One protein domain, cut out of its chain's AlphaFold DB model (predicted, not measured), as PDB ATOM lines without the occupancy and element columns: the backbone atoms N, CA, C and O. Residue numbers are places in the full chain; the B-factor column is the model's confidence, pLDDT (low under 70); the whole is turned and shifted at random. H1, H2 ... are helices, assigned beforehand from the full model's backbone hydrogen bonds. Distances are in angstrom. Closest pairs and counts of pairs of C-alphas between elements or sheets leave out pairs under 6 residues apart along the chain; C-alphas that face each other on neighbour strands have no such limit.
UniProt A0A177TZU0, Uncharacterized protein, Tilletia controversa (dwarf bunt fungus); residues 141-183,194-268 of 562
ATOM      1  N   ASP A 141      94.308 156.840 138.292       57.47
ATOM      2  CA  ASP A 141      95.031 158.102 138.536       57.47
ATOM      3  C   ASP A 141      94.841 159.164 137.435       57.47
ATOM      4  O   ASP A 141      95.008 160.362 137.676       57.47
ATOM      5  N   CYS A 142      94.437 158.765 136.223       63.72
ATOM      6  CA  CYS A 142      94.229 159.690 135.106       63.72
ATOM      7  C   CYS A 142      93.153 160.756 135.392       63.72
ATOM      8  O   CYS A 142      93.259 161.879 134.890       63.72
ATOM      9  N   LYS A 143      92.146 160.443 136.227       78.88
ATOM     10  CA  LYS A 143      91.085 161.389 136.608       78.88
ATOM     11  C   LYS A 143      91.604 162.466 137.556       78.88
ATOM     12  O   LYS A 143      91.364 163.644 137.285       78.88
ATOM     13  N   ILE A 144      92.364 162.074 138.581       84.06
ATOM     14  CA  ILE A 144      92.942 162.976 139.590       84.06
ATOM     15  C   ILE A 144      93.812 164.031 138.899       84.06
ATOM     16  O   ILE A 144      93.561 165.227 139.037       84.06
ATOM     17  N   TYR A 145      94.760 163.604 138.056       83.25
ATOM     18  CA  TYR A 145      95.629 164.526 137.319       83.25
ATOM     19  C   TYR A 145      94.865 165.446 136.361       83.25
ATOM     20  O   TYR A 145      95.225 166.615 136.217       83.25
ATOM     21  N   ARG A 146      93.807 164.951 135.702       78.56
ATOM     22  CA  ARG A 146      92.968 165.768 134.811       78.56
ATOM     23  C   ARG A 146      92.227 166.863 135.584       78.56
ATOM     24  O   ARG A 146      92.162 167.991 135.100       78.56
ATOM     25  N   HIS A 147      91.701 166.547 136.768       80.06
ATOM     26  CA  HIS A 147      90.936 167.484 137.592       80.06
ATOM     27  C   HIS A 147      91.837 168.476 138.327       80.06
ATOM     28  O   HIS A 147      91.571 169.669 138.242       80.06
ATOM     29  N   PHE A 148      92.939 168.021 138.934       84.75
ATOM     30  CA  PHE A 148      93.933 168.907 139.552       84.75
ATOM     31  C   PHE A 148      94.413 169.977 138.568       84.75
ATOM     32  O   PHE A 148      94.307 171.170 138.839       84.75
ATOM     33  N   ARG A 149      94.846 169.553 137.370       80.06
ATOM     34  CA  ARG A 149      95.232 170.479 136.303       80.06
ATOM     35  C   ARG A 149      94.096 171.453 135.998       80.06
ATOM     36  O   ARG A 149      94.302 172.657 136.063       80.06
ATOM     37  N   ARG A 150      92.896 170.951 135.680       76.25
ATOM     38  CA  ARG A 150      91.728 171.780 135.325       76.25
ATOM     39  C   ARG A 150      91.441 172.874 136.359       76.25
ATOM     40  O   ARG A 150      91.201 174.006 135.963       76.25
ATOM     41  N   LEU A 151      91.478 172.542 137.648       77.50
ATOM     42  CA  LEU A 151      91.221 173.493 138.731       77.50
ATOM     43  C   LEU A 151      92.310 174.566 138.800       77.50
ATOM     44  O   LEU A 151      91.987 175.747 138.856       77.50
ATOM     45  N   VAL A 152      93.581 174.178 138.652       78.56
ATOM     46  CA  VAL A 152      94.690 175.138 138.548       78.56
ATOM     47  C   VAL A 152      94.512 176.077 137.344       78.56
ATOM     48  O   VAL A 152      94.749 177.269 137.486       78.56
ATOM     49  N   HIS A 153      94.022 175.617 136.182       74.00
ATOM     50  CA  HIS A 153      93.742 176.511 135.038       74.00
ATOM     51  C   HIS A 153      92.713 177.597 135.357       74.00
ATOM     52  O   HIS A 153      92.869 178.746 134.950       74.00
ATOM     53  N   ILE A 154      91.649 177.207 136.057       72.19
ATOM     54  CA  ILE A 154      90.556 178.100 136.439       72.19
ATOM     55  C   ILE A 154      91.074 179.104 137.469       72.19
ATOM     56  O   ILE A 154      90.914 180.303 137.262       72.19
ATOM     57  N   GLY A 155      91.834 178.629 138.461       69.50
ATOM     58  CA  GLY A 155      92.549 179.479 139.407       69.50
ATOM     59  C   GLY A 155      93.546 180.437 138.745       69.50
ATOM     60  O   GLY A 155      93.668 181.565 139.189       69.50
ATOM     61  N   TYR A 156      94.200 180.088 137.634       64.38
ATOM     62  CA  TYR A 156      95.022 181.037 136.855       64.38
ATOM     63  C   TYR A 156      94.205 182.120 136.105       64.38
ATOM     64  O   TYR A 156      94.781 182.918 135.363       64.38
ATOM     65  N   GLY A 157      92.877 182.166 136.268       57.94
ATOM     66  CA  GLY A 157      91.985 183.120 135.605       57.94
ATOM     67  C   GLY A 157      91.451 182.651 134.249       57.94
ATOM     68  O   GLY A 157      90.985 183.478 133.470       57.94
ATOM     69  N   GLY A 158      91.509 181.348 133.945       54.41
ATOM     70  CA  GLY A 158      91.120 180.808 132.636       54.41
ATOM     71  C   GLY A 158      89.658 181.061 132.233       54.41
ATOM     72  O   GLY A 158      89.380 181.145 131.040       54.41
ATOM     73  N   VAL A 159      88.733 181.195 133.198       53.94
ATOM     74  CA  VAL A 159      87.313 181.551 132.983       53.94
ATOM     75  C   VAL A 159      86.754 182.282 134.212       53.94
ATOM     76  O   VAL A 159      86.965 181.834 135.335       53.94
ATOM     77  N   ARG A 160      85.978 183.358 134.008       51.09
ATOM     78  CA  ARG A 160      85.121 183.972 135.046       51.09
ATOM     79  C   ARG A 160      83.750 183.277 135.088       51.09
ATOM     80  O   ARG A 160      83.050 183.277 134.080       51.09
ATOM     81  N   GLY A 161      83.353 182.754 136.254       49.06
ATOM     82  CA  GLY A 161      81.989 182.269 136.538       49.06
ATOM     83  C   GLY A 161      81.914 180.849 137.123       49.06
ATOM     84  O   GLY A 161      82.157 179.870 136.419       49.06
ATOM     85  N   GLY A 162      81.502 180.727 138.392       44.59
ATOM     86  CA  GLY A 162      81.509 179.458 139.140       44.59
ATOM     87  C   GLY A 162      80.594 178.348 138.591       44.59
ATOM     88  O   GLY A 162      80.995 177.190 138.500       44.59
ATOM     89  N   ARG A 163      79.382 178.685 138.119       43.75
ATOM     90  CA  ARG A 163      78.330 177.693 137.784       43.75
ATOM     91  C   ARG A 163      78.632 176.722 136.628       43.75
ATOM     92  O   ARG A 163      77.870 175.776 136.429       43.75
ATOM     93  N   SER A 164      79.696 176.921 135.846       47.97
ATOM     94  CA  SER A 164      80.040 176.052 134.703       47.97
ATOM     95  C   SER A 164      81.473 175.503 134.715       47.97
ATOM     96  O   SER A 164      81.860 174.830 133.754       47.97
ATOM     97  N   ILE A 165      82.208 175.661 135.829       53.19
ATOM     98  CA  ILE A 165      83.568 175.126 136.083       53.19
ATOM     99  C   ILE A 165      83.772 173.712 135.519       53.19
ATOM    100  O   ILE A 165      84.816 173.425 134.928       53.19
ATOM    101  N   VAL A 166      82.770 172.836 135.675       45.88
ATOM    102  CA  VAL A 166      82.788 171.400 135.339       45.88
ATOM    103  C   VAL A 166      82.426 171.092 133.871       45.88
ATOM    104  O   VAL A 166      82.835 170.051 133.351       45.88
ATOM    105  N   LYS A 167      81.736 171.998 133.161       46.84
ATOM    106  CA  LYS A 167      81.326 171.815 131.749       46.84
ATOM    107  C   LYS A 167      82.316 172.372 130.724       46.84
ATOM    108  O   LYS A 167      82.259 171.974 129.567       46.84
ATOM    109  N   LEU A 168      83.237 173.245 131.136       51.84
ATOM    110  CA  LEU A 168      84.292 173.773 130.260       51.84
ATOM    111  C   LEU A 168      85.094 172.646 129.563       51.84
ATOM    112  O   LEU A 168      85.363 171.614 130.194       51.84
ATOM    113  N   PRO A 169      85.510 172.820 128.297       51.91
ATOM    114  CA  PRO A 169      86.410 171.880 127.637       51.91
ATOM    115  C   PRO A 169      87.766 171.834 128.358       51.91
ATOM    116  O   PRO A 169      88.199 172.807 128.976       51.91
ATOM    117  N   TYR A 170      88.463 170.696 128.286       47.44
ATOM    118  CA  TYR A 170      89.794 170.580 128.889       47.44
ATOM    119  C   TYR A 170      90.788 171.511 128.162       47.44
ATOM    120  O   TYR A 170      90.835 171.479 126.928       47.44
ATOM    121  N   PRO A 171      91.606 172.312 128.876       54.22
ATOM    122  CA  PRO A 171      92.507 173.266 128.236       54.22
ATOM    123  C   PRO A 171      93.493 172.569 127.294       54.22
ATOM    124  O   PRO A 171      94.238 171.663 127.696       54.22
ATOM    125  N   ARG A 172      93.508 173.009 126.028       48.09
ATOM    126  CA  ARG A 172      94.378 172.470 124.970       48.09
ATOM    127  C   ARG A 172      95.838 172.419 125.456       48.09
ATOM    128  O   ARG A 172      96.297 173.313 126.166       48.09
ATOM    129  N   ARG A 173      96.590 171.366 125.100       43.81
ATOM    130  CA  ARG A 173      97.955 171.100 125.616       43.81
ATOM    131  C   ARG A 173      98.960 172.156 125.120       43.81
ATOM    132  O   ARG A 173      99.670 171.939 124.147       43.81
ATOM    133  N   GLY A 174      99.006 173.293 125.807       45.59
ATOM    134  CA  GLY A 174      99.774 174.485 125.432       45.59
ATOM    135  C   GLY A 174      99.094 175.803 125.825       45.59
ATOM    136  O   GLY A 174      99.798 176.789 126.008       45.59
ATOM    137  N   ALA A 175      97.774 175.785 126.051       49.75
ATOM    138  CA  ALA A 175      96.959 176.887 126.585       49.75
ATOM    139  C   ALA A 175      97.061 177.040 128.121       49.75
ATOM    140  O   ALA A 175      96.255 177.716 128.751       49.75
ATOM    141  N   TRP A 176      98.037 176.373 128.735       58.03
ATOM    142  CA  TRP A 176      98.347 176.504 130.154       58.03
ATOM    143  C   TRP A 176      99.167 177.783 130.348       58.03
ATOM    144  O   TRP A 176     100.203 177.900 129.684       58.03
ATOM    145  N   PRO A 177      98.734 178.730 131.203       52.09
ATOM    146  CA  PRO A 177      99.459 179.976 131.425       52.09
ATOM    147  C   PRO A 177     100.906 179.710 131.853       52.09
ATOM    148  O   PRO A 177     101.175 179.112 132.893       52.09
ATOM    149  N   LYS A 178     101.850 180.119 130.998       58.00
ATOM    150  CA  LYS A 178     103.300 179.971 131.233       58.00
ATOM    151  C   LYS A 178     103.832 181.029 132.203       58.00
ATOM    152  O   LYS A 178     104.911 180.863 132.754       58.00
ATOM    153  N   HIS A 179     103.054 182.089 132.392       50.50
ATOM    154  CA  HIS A 179     103.270 183.183 133.324       50.50
ATOM    155  C   HIS A 179     101.916 183.515 133.969       50.50
ATOM    156  O   HIS A 179     100.884 183.311 133.315       50.50
ATOM    157  N   PRO A 180     101.884 184.035 135.207       48.12
ATOM    158  CA  PRO A 180     100.711 184.765 135.671       48.12
ATOM    159  C   PRO A 180     100.483 185.980 134.748       48.12
ATOM    160  O   PRO A 180     101.465 186.567 134.282       48.12
ATOM    161  N   PRO A 181      99.229 186.370 134.456       42.84
ATOM    162  CA  PRO A 181      98.975 187.607 133.727       42.84
ATOM    163  C   PRO A 181      99.528 188.806 134.513       42.84
ATOM    164  O   PRO A 181      99.533 188.818 135.749       42.84
ATOM    165  N   SER A 182     100.019 189.811 133.790       38.25
ATOM    166  CA  SER A 182     100.548 191.043 134.375       38.25
ATOM    167  C   SER A 182      99.471 191.764 135.188       38.25
ATOM    168  O   SER A 182      98.364 191.968 134.697       38.25
ATOM    169  N   GLN A 183      99.835 192.118 136.422       41.53
ATOM    170  CA  GLN A 183      99.043 192.763 137.477       41.53
ATOM    171  C   GLN A 183      97.685 193.373 137.064       41.53
ATOM    172  O   GLN A 183      97.631 194.426 136.435       41.53
ATOM    173  N   GLY A 194      81.864 181.503 151.530       42.03
ATOM    174  CA  GLY A 194      81.757 181.267 150.100       42.03
ATOM    175  C   GLY A 194      81.881 179.776 149.798       42.03
ATOM    176  O   GLY A 194      82.744 179.076 150.331       42.03
ATOM    177  N   ILE A 195      81.028 179.278 148.903       54.22
ATOM    178  CA  ILE A 195      81.140 177.912 148.387       54.22
ATOM    179  C   ILE A 195      82.549 177.767 147.789       54.22
ATOM    180  O   ILE A 195      83.009 178.659 147.084       54.22
ATOM    181  N   ALA A 196      83.237 176.641 148.000       53.50
ATOM    182  CA  ALA A 196      84.613 176.448 147.509       53.50
ATOM    183  C   ALA A 196      84.772 176.545 145.964       53.50
ATOM    184  O   ALA A 196      85.889 176.548 145.452       53.50
ATOM    185  N   GLU A 197      83.666 176.616 145.213       55.31
ATOM    186  CA  GLU A 197      83.615 176.945 143.779       55.31
ATOM    187  C   GLU A 197      83.773 178.462 143.516       55.31
ATOM    188  O   GLU A 197      84.392 178.856 142.522       55.31
ATOM    189  N   ASP A 198      83.280 179.311 144.424       54.41
ATOM    190  CA  ASP A 198      83.424 180.767 144.374       54.41
ATOM    191  C   ASP A 198      84.837 181.197 144.799       54.41
ATOM    192  O   ASP A 198      85.437 181.998 144.092       54.41
ATOM    193  N   GLU A 199      85.453 180.600 145.833       59.25
ATOM    194  CA  GLU A 199      86.874 180.862 146.173       59.25
ATOM    195  C   GLU A 199      87.834 180.595 144.996       59.25
ATOM    196  O   GLU A 199      88.841 181.277 144.829       59.25
ATOM    197  N   LEU A 200      87.523 179.605 144.151       57.34
ATOM    198  CA  LEU A 200      88.315 179.271 142.963       57.34
ATOM    199  C   LEU A 200      88.042 180.194 141.761       57.34
ATOM    200  O   LEU A 200      88.717 180.066 140.737       57.34
ATOM    201  N   THR A 201      87.056 181.096 141.851       54.50
ATOM    202  CA  THR A 201      86.659 182.012 140.764       54.50
ATOM    203  C   THR A 201      86.520 183.487 141.178       54.50
ATOM    204  O   THR A 201      86.315 184.333 140.305       54.50
ATOM    205  N   SER A 202      86.706 183.818 142.459       51.50
ATOM    206  CA  SER A 202      86.493 185.143 143.070       51.50
ATOM    207  C   SER A 202      87.516 186.217 142.681       51.50
ATOM    208  O   SER A 202      87.308 187.392 142.969       51.50
ATOM    209  N   GLY A 203      88.591 185.851 141.978       48.75
ATOM    210  CA  GLY A 203      89.581 186.790 141.433       48.75
ATOM    211  C   GLY A 203      90.984 186.662 142.023       48.75
ATOM    212  O   GLY A 203      91.927 187.171 141.412       48.75
ATOM    213  N   ASP A 204      91.147 185.917 143.120       55.00
ATOM    214  CA  ASP A 204      92.456 185.537 143.661       55.00
ATOM    215  C   ASP A 204      93.125 184.504 142.747       55.00
ATOM    216  O   ASP A 204      93.024 183.286 142.911       55.00
ATOM    217  N   GLN A 205      93.799 185.015 141.717       66.25
ATOM    218  CA  GLN A 205      94.465 184.175 140.737       66.25
ATOM    219  C   GLN A 205      95.603 183.373 141.382       66.25
ATOM    220  O   GLN A 205      96.485 183.935 142.033       66.25
ATOM    221  N   ILE A 206      95.641 182.067 141.118       72.06
ATOM    222  CA  ILE A 206      96.783 181.205 141.433       72.06
ATOM    223  C   ILE A 206      98.005 181.713 140.647       72.06
ATOM    224  O   ILE A 206      97.951 181.917 139.435       72.06
ATOM    225  N   ARG A 207      99.123 181.918 141.347       73.56
ATOM    226  CA  ARG A 207     100.386 182.479 140.844       73.56
ATOM    227  C   ARG A 207     101.557 181.630 141.339       73.56
ATOM    228  O   ARG A 207     102.315 182.064 142.208       73.56
ATOM    229  N   LEU A 208     101.672 180.410 140.812       78.12
ATOM    230  CA  LEU A 208     102.739 179.491 141.212       78.12
ATOM    231  C   LEU A 208     104.107 180.047 140.809       78.12
ATOM    232  O   LEU A 208     104.303 180.472 139.667       78.12
ATOM    233  N   ASP A 209     105.051 179.990 141.741       77.88
ATOM    234  CA  ASP A 209     106.449 180.322 141.519       77.88
ATOM    235  C   ASP A 209     107.195 179.056 141.071       77.88
ATOM    236  O   ASP A 209     107.442 178.137 141.857       77.88
ATOM    237  N   TYR A 210     107.541 179.005 139.782       78.94
ATOM    238  CA  TYR A 210     108.269 177.890 139.170       78.94
ATOM    239  C   TYR A 210     109.778 177.883 139.474       78.94
ATOM    240  O   TYR A 210     110.451 176.927 139.088       78.94
ATOM    241  N   ALA A 211     110.323 178.917 140.130       76.31
ATOM    242  CA  ALA A 211     111.692 178.898 140.654       76.31
ATOM    243  C   ALA A 211     111.768 178.218 142.034       76.31
ATOM    244  O   ALA A 211     112.835 177.758 142.440       76.31
ATOM    245  N   ARG A 212     110.636 178.130 142.745       80.06
ATOM    246  CA  ARG A 212     110.509 177.468 144.050       80.06
ATOM    247  C   ARG A 212     110.164 175.991 143.913       80.06
ATOM    248  O   ARG A 212     109.608 175.538 142.910       80.06
ATOM    249  N   SER A 213     110.466 175.225 144.960       84.31
ATOM    250  CA  SER A 213     110.047 173.829 145.038       84.31
ATOM    251  C   SER A 213     108.520 173.722 145.121       84.31
ATOM    252  O   SER A 213     107.812 174.644 145.538       84.31
ATOM    253  N   TYR A 214     107.993 172.556 144.752       83.31
ATOM    254  CA  TYR A 214     106.569 172.263 144.906       83.31
ATOM    255  C   TYR A 214     106.104 172.339 146.370       83.31
ATOM    256  O   TYR A 214     104.976 172.738 146.636       83.31
ATOM    257  N   THR A 215     106.968 171.957 147.314       85.31
ATOM    258  CA  THR A 215     106.687 171.926 148.758       85.31
ATOM    259  C   THR A 215     106.877 173.274 149.458       85.31
ATOM    260  O   THR A 215     106.588 173.368 150.649       85.31
ATOM    261  N   ASP A 216     107.333 174.315 148.754       86.94
ATOM    262  CA  ASP A 216     107.480 175.662 149.312       86.94
ATOM    263  C   ASP A 216     106.117 176.181 149.832       86.94
ATOM    264  O   ASP A 216     105.108 176.068 149.119       86.94
ATOM    265  N   PRO A 217     106.050 176.757 151.051       82.31
ATOM    266  CA  PRO A 217     104.808 177.274 151.626       82.31
ATOM    267  C   PRO A 217     104.090 178.301 150.738       82.31
ATOM    268  O   PRO A 217     102.865 178.379 150.800       82.31
ATOM    269  N   VAL A 218     104.798 179.054 149.886       80.25
ATOM    270  CA  VAL A 218     104.192 179.999 148.931       80.25
ATOM    271  C   VAL A 218     103.348 179.258 147.890       80.25
ATOM    272  O   VAL A 218     102.176 179.584 147.696       80.25
ATOM    273  N   ASN A 219     103.911 178.216 147.271       83.31
ATOM    274  CA  ASN A 219     103.218 177.391 146.278       83.31
ATOM    275  C   ASN A 219     102.099 176.561 146.926       83.31
ATOM    276  O   ASN A 219     100.979 176.501 146.412       83.31
ATOM    277  N   GLN A 220     102.365 175.969 148.094       85.69
ATOM    278  CA  GLN A 220     101.377 175.166 148.814       85.69
ATOM    279  C   GLN A 220     100.202 175.994 149.343       85.69
ATOM    280  O   GLN A 220      99.069 175.519 149.292       85.69
ATOM    281  N   ARG A 221     100.411 177.240 149.788       81.50
ATOM    282  CA  ARG A 221      99.315 178.120 150.232       81.50
ATOM    283  C   ARG A 221      98.286 178.356 149.124       81.50
ATOM    284  O   ARG A 221      97.095 178.324 149.409       81.50
ATOM    285  N   GLN A 222      98.735 178.531 147.882       80.69
ATOM    286  CA  GLN A 222      97.853 178.737 146.729       80.69
ATOM    287  C   GLN A 222      97.191 177.440 146.239       80.69
ATOM    288  O   GLN A 222      96.029 177.446 145.847       80.69
ATOM    289  N   LEU A 223      97.906 176.309 146.264       84.25
ATOM    290  CA  LEU A 223      97.360 175.023 145.812       84.25
ATOM    291  C   LEU A 223      96.446 174.347 146.848       84.25
ATOM    292  O   LEU A 223      95.615 173.515 146.482       84.25
ATOM    293  N   ARG A 224      96.548 174.699 148.137       84.69
ATOM    294  CA  ARG A 224      95.741 174.089 149.208       84.69
ATOM    295  C   ARG A 224      94.235 174.329 149.066       84.69
ATOM    296  O   ARG A 224      93.486 173.429 149.437       84.69
ATOM    297  N   SER A 225      93.774 175.441 148.487       79.94
ATOM    298  CA  SER A 225      92.350 175.629 148.139       79.94
ATOM    299  C   SER A 225      91.894 174.602 147.092       79.94
ATOM    300  O   SER A 225      90.903 173.898 147.288       79.94
ATOM    301  N   THR A 226      92.695 174.406 146.039       83.25
ATOM    302  CA  THR A 226      92.457 173.393 144.999       83.25
ATOM    303  C   THR A 226      92.411 171.975 145.582       83.25
ATOM    304  O   THR A 226      91.519 171.198 145.241       83.25
ATOM    305  N   PHE A 227      93.325 171.628 146.495       87.88
ATOM    306  CA  PHE A 227      93.303 170.314 147.147       87.88
ATOM    307  C   PHE A 227      92.109 170.138 148.090       87.88
ATOM    308  O   PHE A 227      91.457 169.096 148.036       87.88
ATOM    309  N   ARG A 228      91.755 171.153 148.890       86.50
ATOM    310  CA  ARG A 228      90.542 171.138 149.729       86.50
ATOM    311  C   ARG A 228      89.287 170.899 148.892       86.50
ATOM    312  O   ARG A 228      88.503 170.020 149.237       86.50
ATOM    313  N   TYR A 229      89.149 171.580 147.755       84.31
ATOM    314  CA  TYR A 229      88.051 171.352 146.816       84.31
ATOM    315  C   TYR A 229      88.019 169.904 146.289       84.31
ATOM    316  O   TYR A 229      86.979 169.248 146.317       84.31
ATOM    317  N   MET A 230      89.166 169.349 145.879       86.19
ATOM    318  CA  MET A 230      89.249 167.954 145.420       86.19
ATOM    319  C   MET A 230      88.890 166.927 146.509       86.19
ATOM    320  O   MET A 230      88.316 165.884 146.184       86.19
ATOM    321  N   LEU A 231      89.190 167.209 147.782       87.69
ATOM    322  CA  LEU A 231      88.813 166.365 148.925       87.69
ATOM    323  C   LEU A 231      87.339 166.534 149.325       87.69
ATOM    324  O   LEU A 231      86.691 165.554 149.691       87.69
ATOM    325  N   ALA A 232      86.783 167.740 149.212       84.44
ATOM    326  CA  ALA A 232      85.354 167.983 149.397       84.44
ATOM    327  C   ALA A 232      84.516 167.325 148.286       84.44
ATOM    328  O   ALA A 232      83.349 167.000 148.487       84.44
ATOM    329  N   HIS A 233      85.086 167.137 147.091       84.56
ATOM    330  CA  HIS A 233      84.391 166.619 145.908       84.56
ATOM    331  C   HIS A 233      85.018 165.318 145.371       84.56
ATOM    332  O   HIS A 233      85.033 165.074 144.160       84.56
ATOM    333  N   ARG A 234      85.486 164.447 146.281       85.12
ATOM    334  CA  ARG A 234      86.181 163.169 146.000       85.12
ATOM    335  C   ARG A 234      85.593 162.372 144.834       85.12
ATOM    336  O   ARG A 234      86.303 162.074 143.874       85.12
ATOM    337  N   GLN A 235      84.284 162.101 144.870       81.56
ATOM    338  CA  GLN A 235      83.582 161.336 143.829       81.56
ATOM    339  C   GLN A 235      83.665 161.992 142.438       81.56
ATOM    340  O   GLN A 235      83.861 161.295 141.443       81.56
ATOM    341  N   ARG A 236      83.561 163.329 142.359       77.62
ATOM    342  CA  ARG A 236      83.647 164.089 141.099       77.62
ATOM    343  C   ARG A 236      85.082 164.111 140.567       77.62
ATOM    344  O   ARG A 236      85.306 163.871 139.385       77.62
ATOM    345  N   CYS A 237      86.057 164.353 141.444       79.56
ATOM    346  CA  CYS A 237      87.474 164.454 141.083       79.56
ATOM    347  C   CYS A 237      88.171 163.094 140.877       79.56
ATOM    348  O   CYS A 237      89.299 163.054 140.379       79.56
ATOM    349  N   GLY A 238      87.514 161.983 141.225       82.19
ATOM    350  CA  GLY A 238      88.090 160.636 141.168       82.19
ATOM    351  C   GLY A 238      89.131 160.371 142.259       82.19
ATOM    352  O   GLY A 238      90.006 159.531 142.063       82.19
ATOM    353  N   VAL A 239      89.059 161.099 143.375       86.00
ATOM    354  CA  VAL A 239      89.928 160.914 144.544       86.00
ATOM    355  C   VAL A 239      89.316 159.813 145.427       86.00
ATOM    356  O   VAL A 239      88.135 159.921 145.760       86.00
ATOM    357  N   PRO A 240      90.065 158.754 145.800       86.25
ATOM    358  CA  PRO A 240      89.592 157.718 146.723       86.25
ATOM    359  C   PRO A 240      89.111 158.291 148.060       86.25
ATOM    360  O   PRO A 240      89.545 159.370 148.466       86.25
ATOM    361  N   VAL A 241      88.232 157.570 148.761       83.31
ATOM    362  CA  VAL A 241      87.694 158.010 150.063       83.31
ATOM    363  C   VAL A 241      88.810 158.138 151.102       83.31
ATOM    364  O   VAL A 241      88.885 159.152 151.790       83.31
ATOM    365  N   ASP A 242      89.741 157.186 151.105       87.38
ATOM    366  CA  ASP A 242      90.785 157.046 152.129       87.38
ATOM    367  C   ASP A 242      92.026 157.923 151.871       87.38
ATOM    368  O   ASP A 242      92.927 157.996 152.698       87.38
ATOM    369  N   MET A 243      92.097 158.600 150.718       86.50
ATOM    370  CA  MET A 243      93.258 159.417 150.349       86.50
ATOM    371  C   MET A 243      93.358 160.663 151.239       86.50
ATOM    372  O   MET A 243      92.398 161.440 151.322       86.50
ATOM    373  N   SER A 244      94.509 160.887 151.874       91.31
ATOM    374  CA  SER A 244      94.739 162.090 152.679       91.31
ATOM    375  C   SER A 244      95.049 163.322 151.813       91.31
ATOM    376  O   SER A 244      95.246 163.232 150.597       91.31
ATOM    377  N   LEU A 245      95.099 164.499 152.447       88.38
ATOM    378  CA  LEU A 245      95.574 165.729 151.807       88.38
ATOM    379  C   LEU A 245      97.021 165.580 151.324       88.38
ATOM    380  O   LEU A 245      97.329 165.958 150.196       88.38
ATOM    381  N   GLU A 246      97.885 165.006 152.158       89.50
ATOM    382  CA  GLU A 246      99.314 164.883 151.871       89.50
ATOM    383  C   GLU A 246      99.582 163.830 150.780       89.50
ATOM    384  O   GLU A 246     100.410 164.067 149.903       89.50
ATOM    385  N   ASP A 247      98.801 162.741 150.716       88.69
ATOM    386  CA  ASP A 247      98.849 161.784 149.594       88.69
ATOM    387  C   ASP A 247      98.467 162.441 148.262       88.69
ATOM    388  O   ASP A 247      99.079 162.186 147.220       88.69
ATOM    389  N   LEU A 248      97.437 163.295 148.282       87.75
ATOM    390  CA  LEU A 248      96.978 164.018 147.100       87.75
ATOM    391  C   LEU A 248      98.026 165.046 146.645       87.75
ATOM    392  O   LEU A 248      98.329 165.125 145.451       87.75
ATOM    393  N   ILE A 249      98.638 165.766 147.593       88.88
ATOM    394  CA  ILE A 249      99.771 166.668 147.356       88.88
ATOM    395  C   ILE A 249     100.944 165.891 146.740       88.88
ATOM    396  O   ILE A 249     101.432 166.286 145.678       88.88
ATOM    397  N   ALA A 250     101.357 164.772 147.341       87.00
ATOM    398  CA  ALA A 250     102.467 163.941 146.876       87.00
ATOM    399  C   ALA A 250     102.226 163.387 145.462       87.00
ATOM    400  O   ALA A 250     103.102 163.496 144.599       87.00
ATOM    401  N   LYS A 251     101.018 162.880 145.168       86.81
ATOM    402  CA  LYS A 251     100.647 162.460 143.806       86.81
ATOM    403  C   LYS A 251     100.749 163.619 142.814       86.81
ATOM    404  O   LYS A 251     101.375 163.482 141.757       86.81
ATOM    405  N   CYS A 252     100.170 164.776 143.136       86.25
ATOM    406  CA  CYS A 252     100.119 165.922 142.226       86.25
ATOM    407  C   CYS A 252     101.477 166.614 141.995       86.25
ATOM    408  O   CYS A 252     101.645 167.229 140.935       86.25
ATOM    409  N   ALA A 253     102.471 166.425 142.873       85.00
ATOM    410  CA  ALA A 253     103.846 166.922 142.707       85.00
ATOM    411  C   ALA A 253     104.451 166.582 141.330       85.00
ATOM    412  O   ALA A 253     105.081 167.418 140.681       85.00
ATOM    413  N   THR A 254     104.184 165.370 140.829       82.44
ATOM    414  CA  THR A 254     104.633 164.910 139.501       82.44
ATOM    415  C   THR A 254     104.148 165.813 138.361       82.44
ATOM    416  O   THR A 254     104.867 166.042 137.384       82.44
ATOM    417  N   THR A 255     102.940 166.374 138.480       80.81
ATOM    418  CA  THR A 255     102.383 167.276 137.467       80.81
ATOM    419  C   THR A 255     102.981 168.674 137.536       80.81
ATOM    420  O   THR A 255     103.216 169.251 136.474       80.81
ATOM    421  N   PHE A 256     103.310 169.162 138.738       80.44
ATOM    422  CA  PHE A 256     104.025 170.423 138.933       80.44
ATOM    423  C   PHE A 256     105.449 170.358 138.380       80.44
ATOM    424  O   PHE A 256     105.841 171.219 137.597       80.44
ATOM    425  N   ASN A 257     106.189 169.284 138.667       80.75
ATOM    426  CA  ASN A 257     107.523 169.065 138.097       80.75
ATOM    427  C   ASN A 257     107.477 169.042 136.557       80.75
ATOM    428  O   ASN A 257     108.339 169.613 135.891       80.75
ATOM    429  N   GLY A 258     106.421 168.461 135.973       80.31
ATOM    430  CA  GLY A 258     106.163 168.539 134.534       80.31
ATOM    431  C   GLY A 258     105.976 169.973 134.014       80.31
ATOM    432  O   GLY A 258     106.480 170.293 132.937       80.31
ATOM    433  N   TRP A 259     105.298 170.843 134.769       79.88
ATOM    434  CA  TRP A 259     105.154 172.264 134.437       79.88
ATOM    435  C   TRP A 259     106.479 173.027 134.550       79.88
ATOM    436  O   TRP A 259     106.831 173.723 133.604       79.88
ATOM    437  N   VAL A 260     107.259 172.825 135.619       79.81
ATOM    438  CA  VAL A 260     108.600 173.426 135.788       79.81
ATOM    439  C   VAL A 260     109.534 173.035 134.634       79.81
ATOM    440  O   VAL A 260     110.233 173.883 134.076       79.81
ATOM    441  N   ILE A 261     109.505 171.771 134.196       79.19
ATOM    442  CA  ILE A 261     110.287 171.299 133.039       79.19
ATOM    443  C   ILE A 261     109.799 171.940 131.726       79.19
ATOM    444  O   ILE A 261     110.617 172.282 130.873       79.19
ATOM    445  N   GLU A 262     108.489 172.116 131.521       74.12
ATOM    446  CA  GLU A 262     107.985 172.825 130.333       74.12
ATOM    447  C   GLU A 262     108.287 174.339 130.373       74.12
ATOM    448  O   GLU A 262     108.558 174.914 129.316       74.12
ATOM    449  N   TYR A 263     108.296 174.957 131.560       74.38
ATOM    450  CA  TYR A 263     108.628 176.365 131.794       74.38
ATOM    451  C   TYR A 263     110.111 176.647 131.526       74.38
ATOM    452  O   TYR A 263     110.430 177.425 130.627       74.38
ATOM    453  N   THR A 264     111.021 175.940 132.198       76.12
ATOM    454  CA  THR A 264     112.482 176.063 131.999       76.12
ATOM    455  C   THR A 264     112.891 175.814 130.543       76.12
ATOM    456  O   THR A 264     113.671 176.578 129.972       76.12
ATOM    457  N   ARG A 265     112.287 174.820 129.873       72.88
ATOM    458  CA  ARG A 265     112.472 174.596 128.426       72.88
ATOM    459  C   ARG A 265     111.925 175.723 127.548       72.88
ATOM    460  O   ARG A 265     112.353 175.830 126.406       72.88
ATOM    461  N   SER A 266     110.977 176.531 128.016       72.00
ATOM    462  CA  SER A 266     110.440 177.656 127.238       72.00
ATOM    463  C   SER A 266     111.302 178.921 127.307       72.00
ATOM    464  O   SER A 266     111.278 179.697 126.354       72.00
ATOM    465  N   LEU A 267     112.111 179.086 128.362       75.12
ATOM    466  CA  LEU A 267     113.046 180.209 128.507       75.12
ATOM    467  C   LEU A 267     114.179 180.135 127.461       75.12
ATOM    468  O   LEU A 267     114.455 181.098 126.744       75.12
ATOM    469  N   SER A 268     114.791 178.958 127.297       82.00
ATOM    470  CA  SER A 268     115.876 178.732 126.328       82.00
ATOM    471  C   SER A 268     115.378 178.663 124.874       82.00
ATOM    472  O   SER A 268     114.365 178.023 124.579       82.00
TER     473      SER A 268
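AT A GLANCE: This is residues 141 to 183 and 194 to 268 of the 562 residues of an uncharacterized protein of Tilletia controversa (dwarf bunt fungus) (UniProt A0A177TZU0). Three longer helices, H1, H3 and H5, cross one another steeply and touch pairwise to make the core, with the short H2 packed on H3, the short H4 packed on H1, and long loops round them. H5 is the longest helix and its last turns reach one end of the longest axis, while residues 156 to 183 loop away from H1 with no named element. The printed part has 118 residues with five named helices, H1 to H5 in order along the chain, and no named strand; the class is all helix, with 62 residues in the helices. It is compact, with a radius of gyration of the C-alphas of 13.7 A, and spans 41 by 30 by 26 A.

HOW THE PARTS SIT: H5, residues 245 to 267, touches H1, residues 141 to 155, through residues 252 to 255 and 145 to 149; the closest C-alphas, of Tyr 145 and Cys 252, are 6.8 A apart. Their lines stand at a steep tilt of 65 degrees, the same way. H5 touches H3, residues 217 to 232, through residues 245 to 249 and 227 to 231, with the C-alphas of Phe 227 and Leu 245 closest at 6.9 A, at a steep tilt of 52 degrees, opposite ways. H1 touches H3 at a steep tilt of 62 degrees, opposite ways, with the C-alphas of Leu 151 and Thr 226 closest at 6.4 A. H4, residues 234 to 237, touches H1, the closest C-alphas being those of His 147 and Cys 237 at 5.8 A. H2, residues 196 to 199, touches H3, the closest C-alphas being those of Ala 196 and Tyr 229 at 6.2 A. H2 is apart from H4 and H5. Every O i to N i+4 pair is within hydrogen-bond range in H1, against 9 of 12 in H3 and 17 of 19 in H5; H2 and H4 are too short for such a pair.

IN THESE COORDINATES: H5 is 32.5 A long and ends with C-alpha 267 at (113.046, 180.209, 128.507); it has a kink of 34 degrees near residue 252. H3 is 21.7 A long, begins with C-alpha 217 at (104.808, 177.274, 151.626) and has a kink of 38 degrees near residue 224. H1 is 21.5 A long and begins with C-alpha 141 at (95.031, 158.102, 138.536). H2 and H4 measure 5.1 A and 5.2 A.

THE WHOLE: The two C-alphas farthest apart, of Val 241 and Ser 268, are 42.3 A apart. Residues 184 to 193 are cut out, with 24.3 A between C-alphas 183 and 194. The link from H2 to H3 is long. The mean pLDDT of the printed part is 71.0, and residues 141 to 142, 155 to 183 and 194 to 205 are under 70.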